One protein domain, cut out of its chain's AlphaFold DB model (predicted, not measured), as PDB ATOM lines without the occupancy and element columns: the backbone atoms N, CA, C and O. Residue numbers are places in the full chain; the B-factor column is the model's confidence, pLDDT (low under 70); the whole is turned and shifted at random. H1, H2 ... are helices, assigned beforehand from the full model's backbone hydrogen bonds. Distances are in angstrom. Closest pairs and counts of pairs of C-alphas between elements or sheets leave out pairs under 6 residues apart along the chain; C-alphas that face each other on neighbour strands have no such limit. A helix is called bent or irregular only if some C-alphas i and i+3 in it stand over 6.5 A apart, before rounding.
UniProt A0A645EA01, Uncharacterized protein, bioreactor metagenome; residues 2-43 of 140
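This is residues 2 to 43 of the 140 residues of an uncharacterized protein of bioreactor metagenome (UniProt A0A645EA01). One long straight helix, H2, makes most of the length, and a short helix, H1, is set at an angle off its first end, like the short arm of an open L with a three-residue link at the corner. The two arms do not fold back on each other, and there is no packed core. The printed part has 42 residues with two named helices, H1 then H2, and no named strand; its class is all helix. It is extended, with a radius of gyration of the C-alphas of 17.6 A, and a rod in outline, spanning 56 by 18 by 6 A.

H1, residues 2 to 10, comes first, and a tight link of 3 residues joins it to H2, residues 14 to 40. H1 and H2 are apart, with no C-alpha of the one within 8 A of the other. Residues 2 to 43 stand free: no C-alpha 8 or more apart along the chain lies within 10 A. In H1 and H2 every O i to N i+4 pair is within hydrogen-bond range. Neither helix is bent or irregular.

H1 begins with C-alpha 2 at (259.906, 296.018, 238.973) and runs 12.2 A to C-alpha 10 at (248.591, 295.203, 234.370). After the link of residues 11 to 13, H2 begins with C-alpha 14 at (240.493, 298.292, 240.030). Its 27 residues run 37.9 A to C-alpha 40 at (222.301, 292.273, 272.761).

The two C-alphas farthest apart are those of Leu 3 and Pro 43, 56.0 A. The printed part has no cut, and its one link between helices is tight. The mean pLDDT of the printed part is 82.1; the model's confidence is under 70 at residue 9, residues 11 to 12 and residues 40 to 43.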
ATOM      1  N   VAL A   2     260.808 295.170 239.790       75.38
ATOM      2  CA  VAL A   2     259.906 296.018 238.973       75.38
ATOM      3  C   VAL A   2     258.857 295.240 238.158       75.38
ATOM      4  O   VAL A   2     257.711 295.659 238.113       75.38
ATOM      5  N   LEU A   3     259.195 294.061 237.612       79.00
ATOM      6  CA  LEU A   3     258.258 293.231 236.828       79.00
ATOM      7  C   LEU A   3     257.057 292.723 237.644       79.00
ATOM      8  O   LEU A   3     255.982 292.522 237.096       79.00
ATOM      9  N   PHE A   4     257.222 292.560 238.960       78.75
ATOM     10  CA  PHE A   4     256.139 292.167 239.863       78.75
ATOM     11  C   PHE A   4     255.136 293.310 240.070       78.75
ATOM     12  O   PHE A   4     253.936 293.093 239.955       78.75
ATOM     13  N   LEU A   5     255.625 294.536 240.295       74.69
ATOM     14  CA  LEU A   5     254.774 295.733 240.345       74.69
ATOM     15  C   LEU A   5     254.104 296.002 238.992       74.69
ATOM     16  O   LEU A   5     252.960 296.436 238.947       74.69
ATOM     17  N   GLN A   6     254.793 295.694 237.893       74.50
ATOM     18  CA  GLN A   6     254.259 295.847 236.545       74.50
ATOM     19  C   GLN A   6     253.135 294.839 236.258       74.50
ATOM     20  O   GLN A   6     252.119 295.239 235.705       74.50
ATOM     21  N   ALA A   7     253.256 293.582 236.704       75.56
ATOM     22  CA  ALA A   7     252.178 292.590 236.641       75.56
ATOM     23  C   ALA A   7     250.988 292.958 237.548       75.56
ATOM     24  O   ALA A   7     249.846 292.904 237.107       75.56
ATOM     25  N   LEU A   8     251.251 293.435 238.773       72.75
ATOM     26  CA  LEU A   8     250.214 293.905 239.704       72.75
ATOM     27  C   LEU A   8     249.400 295.087 239.160       72.75
ATOM     28  O   LEU A   8     248.229 295.208 239.491       72.75
ATOM     29  N   VAL A   9     249.998 295.953 238.338       69.69
ATOM     30  CA  VAL A   9     249.296 297.071 237.684       69.69
ATOM     31  C   VAL A   9     248.606 296.636 236.386       69.69
ATOM     32  O   VAL A   9     247.523 297.135 236.093       69.69
ATOM     33  N   LEU A  10     249.189 295.705 235.619       71.31
ATOM     34  CA  LEU A  10     248.591 295.203 234.370       71.31
ATOM     35  C   LEU A  10     247.370 294.303 234.618       71.31
ATOM     36  O   LEU A  10     246.411 294.332 233.853       71.31
ATOM     37  N   GLU A  11     247.424 293.499 235.678       69.94
ATOM     38  CA  GLU A  11     246.393 292.528 236.066       69.94
ATOM     39  C   GLU A  11     245.490 293.072 237.190       69.94
ATOM     40  O   GLU A  11     244.395 292.561 237.437       69.94
ATOM     41  N   GLY A  12     245.931 294.153 237.847       69.19
ATOM     42  CA  GLY A  12     245.227 294.881 238.899       69.19
ATOM     43  C   GLY A  12     244.018 295.632 238.370       69.19
ATOM     44  O   GLY A  12     244.008 296.856 238.255       69.19
ATOM     45  N   ASN A  13     242.963 294.892 238.064       75.50
ATOM     46  CA  ASN A  13     241.690 295.469 237.696       75.50
ATOM     47  C   ASN A  13     241.056 296.134 238.931       75.50
ATOM     48  O   ASN A  13     240.532 295.464 239.826       75.50
ATOM     49  N   ILE A  14     241.084 297.469 238.963       78.81
ATOM     50  CA  ILE A  14     240.493 298.292 240.030       78.81
ATOM     51  C   ILE A  14     239.029 297.927 240.310       78.81
ATOM     52  O   ILE A  14     238.579 297.988 241.451       78.81
ATOM     53  N   GLN A  15     238.300 297.478 239.288       79.44
ATOM     54  CA  GLN A  15     236.901 297.087 239.396       79.44
ATOM     55  C   GLN A  15     236.731 295.781 240.184       79.44
ATOM     56  O   GLN A  15     235.808 295.673 240.991       79.44
ATOM     57  N   LEU A  16     237.653 294.823 240.025       83.25
ATOM     58  CA  LEU A  16     237.696 293.597 240.834       83.25
ATOM     59  C   LEU A  16     238.050 293.907 242.295       83.25
ATOM     60  O   LEU A  16     237.445 293.341 243.206       83.25
ATOM     61  N   VAL A  17     238.965 294.853 242.529       84.31
ATOM     62  CA  VAL A  17     239.329 295.303 243.883       84.31
ATOM     63  C   VAL A  17     238.158 296.014 244.564       84.31
ATOM     64  O   VAL A  17     237.832 295.696 245.705       84.31
ATOM     65  N   MET A  18     237.465 296.921 243.867       86.69
ATOM     66  CA  MET A  18     236.266 297.589 244.391       86.69
ATOM     67  C   MET A  18     235.146 296.599 244.719       86.69
ATOM     68  O   MET A  18     234.493 296.739 245.754       86.69
ATOM     69  N   LEU A  19     234.937 295.584 243.875       90.00
ATOM     70  CA  LEU A  19     233.944 294.539 244.118       90.00
ATOM     71  C   LEU A  19     234.328 293.686 245.335       90.00
ATOM     72  O   LEU A  19     233.485 293.438 246.195       90.00
ATOM     73  N   GLY A  20     235.606 293.315 245.462       89.44
ATOM     74  CA  GLY A  20     236.128 292.607 246.632       89.44
ATOM     75  C   GLY A  20     235.974 293.405 247.929       89.44
ATOM     76  O   GLY A  20     235.517 292.859 248.932       89.44
ATOM     77  N   ILE A  21     236.270 294.708 247.903       93.25
ATOM     78  CA  ILE A  21     236.053 295.614 249.043       93.25
ATOM     79  C   ILE A  21     234.563 295.701 249.383       93.25
ATOM     80  O   ILE A  21     234.203 295.598 250.554       93.25
ATOM     81  N   GLY A  22     233.693 295.846 248.380       95.44
ATOM     82  CA  GLY A  22     232.246 295.905 248.578       95.44
ATOM     83  C   GLY A  22     231.696 294.641 249.239       95.44
ATOM     84  O   GLY A  22     230.956 294.726 250.219       95.44
ATOM     85  N   VAL A  23     232.112 293.465 248.762       94.75
ATOM     86  CA  VAL A  23     231.709 292.172 249.333       94.75
ATOM     87  C   VAL A  23     232.305 291.972 250.728       94.75
ATOM     88  O   VAL A  23     231.598 291.525 251.629       94.75
ATOM     89  N   GLY A  24     233.569 292.344 250.945       93.75
ATOM     90  CA  GLY A  24     234.221 292.259 252.254       93.75
ATOM     91  C   GLY A  24     233.564 293.160 253.305       93.75
ATOM     92  O   GLY A  24     233.298 292.724 254.428       93.75
ATOM     93  N   LEU A  25     233.222 294.396 252.932       95.94
ATOM     94  CA  LEU A  25     232.460 295.306 253.790       95.94
ATOM     95  C   LEU A  25     231.057 294.766 254.066       95.94
ATOM     96  O   LEU A  25     230.630 294.752 255.217       95.94
ATOM     97  N   ALA A  26     230.359 294.253 253.052       96.44
ATOM     98  CA  ALA A  26     229.039 293.663 253.245       96.44
ATOM     99  C   ALA A  26     229.088 292.456 254.199       96.44
ATOM    100  O   ALA A  26     228.266 292.355 255.110       96.44
ATOM    101  N   ALA A  27     230.075 291.571 254.035       94.31
ATOM    102  CA  ALA A  27     230.254 290.388 254.873       94.31
ATOM    103  C   ALA A  27     230.583 290.746 256.332       94.31
ATOM    104  O   ALA A  27     229.976 290.203 257.254       94.31
ATOM    105  N   THR A  28     231.502 291.690 256.560       94.69
ATOM    106  CA  THR A  28     231.865 292.132 257.920       94.69
ATOM    107  C   THR A  28     230.714 292.852 258.618       94.69
ATOM    108  O   THR A  28     230.474 292.607 259.800       94.69
ATOM    109  N   LEU A  29     229.948 293.670 257.893       95.50
ATOM    110  CA  LEU A  29     228.769 294.355 258.427       95.50
ATOM    111  C   LEU A  29     227.668 293.345 258.789       95.50
ATOM    112  O   LEU A  29     227.079 293.436 259.865       95.50
ATOM    113  N   LEU A  30     227.452 292.324 257.953       95.00
ATOM    114  CA  LEU A  30     226.510 291.235 258.223       95.00
ATOM    115  C   LEU A  30     226.903 290.461 259.494       95.00
ATOM    116  O   LEU A  30     226.080 290.311 260.399       95.00
ATOM    117  N   ILE A  31     228.166 290.037 259.611       94.94
ATOM    118  CA  ILE A  31     228.677 289.353 260.812       94.94
ATOM    119  C   ILE A  31     228.579 290.260 262.046       94.94
ATOM    120  O   ILE A  31     228.192 289.797 263.121       94.94
ATOM    121  N   GLY A  32     228.875 291.554 261.894       92.50
ATOM    122  CA  GLY A  32     228.722 292.555 262.945       92.50
ATOM    123  C   GLY A  32     227.279 292.649 263.439       92.50
ATOM    124  O   GLY A  32     227.042 292.570 264.639       92.50
ATOM    125  N   LEU A  33     226.297 292.724 262.535       91.69
ATOM    126  CA  LEU A  33     224.872 292.747 262.888       91.69
ATOM    127  C   LEU A  33     224.414 291.459 263.580       91.69
ATOM    128  O   LEU A  33     223.634 291.529 264.532       91.69
ATOM    129  N   ILE A  34     224.897 290.296 263.133       89.88
ATOM    130  CA  ILE A  34     224.622 289.013 263.800       89.88
ATOM    131  C   ILE A  34     225.208 289.024 265.211       89.88
ATOM    132  O   ILE A  34     224.497 288.715 266.166       89.88
ATOM    133  N   THR A  35     226.473 289.424 265.351       86.81
ATOM    134  CA  THR A  35     227.172 289.474 266.640       86.81
ATOM    135  C   THR A  35     226.490 290.454 267.580       86.81
ATOM    136  O   THR A  35     226.209 290.088 268.710       86.81
ATOM    137  N   PHE A  36     226.115 291.648 267.121       84.88
ATOM    138  CA  PHE A  36     225.383 292.612 267.940       84.88
ATOM    139  C   PHE A  36     223.988 292.125 268.320       84.88
ATOM    140  O   PHE A  36     223.583 292.336 269.458       84.88
ATOM    141  N   LYS A  37     223.255 291.435 267.432       81.56
ATOM    142  CA  LYS A  37     221.972 290.811 267.805       81.56
ATOM    143  C   LYS A  37     222.157 289.720 268.858       81.56
ATOM    144  O   LYS A  37     221.384 289.660 269.810       81.56
ATOM    145  N   LEU A  38     223.181 288.885 268.703       77.19
ATOM    146  CA  LEU A  38     223.493 287.810 269.641       77.19
ATOM    147  C   LEU A  38     223.995 288.364 270.984       77.19
ATOM    148  O   LEU A  38     223.611 287.878 272.042       77.19
ATOM    149  N   GLN A  39     224.789 289.431 270.944       70.62
ATOM    150  CA  GLN A  39     225.388 290.085 272.103       70.62
ATOM    151  C   GLN A  39     224.412 291.007 272.836       70.62
ATOM    152  O   GLN A  39     224.463 291.089 274.059       70.62
ATOM    153  N   ALA A  40     223.448 291.612 272.137       64.56
ATOM    154  CA  ALA A  40     222.301 292.273 272.761       64.56
ATOM    155  C   ALA A  40     221.422 291.279 273.537       64.56
ATOM    156  O   ALA A  40     220.750 291.663 274.491       64.56
ATOM    157  N   HIS A  41     221.454 290.000 273.154       64.19
ATOM    158  CA  HIS A  41     220.800 288.923 273.882       64.19
ATOM    159  C   HIS A  41     221.719 288.222 274.890       64.19
ATOM    160  O   HIS A  41     221.294 287.222 275.453       64.19
ATOM    161  N   LEU A  42     222.949 288.701 275.140       60.09
ATOM    162  CA  LEU A  42     223.839 288.080 276.124       60.09
ATOM    163  C   LEU A  42     223.570 288.655 277.527       60.09
ATOM    164  O   LEU A  42     223.992 289.772 277.840       60.09
ATOM    165  N   PRO A  43     222.869 287.905 278.401       60.69
ATOM    166  CA  PRO A  43     222.594 288.313 279.769       60.69
ATOM    167  C   PRO A  43     223.907 288.343 280.561       60.69
ATOM    168  O   PRO A  43     224.415 287.322 281.017       60.69
TER     169      PRO A  43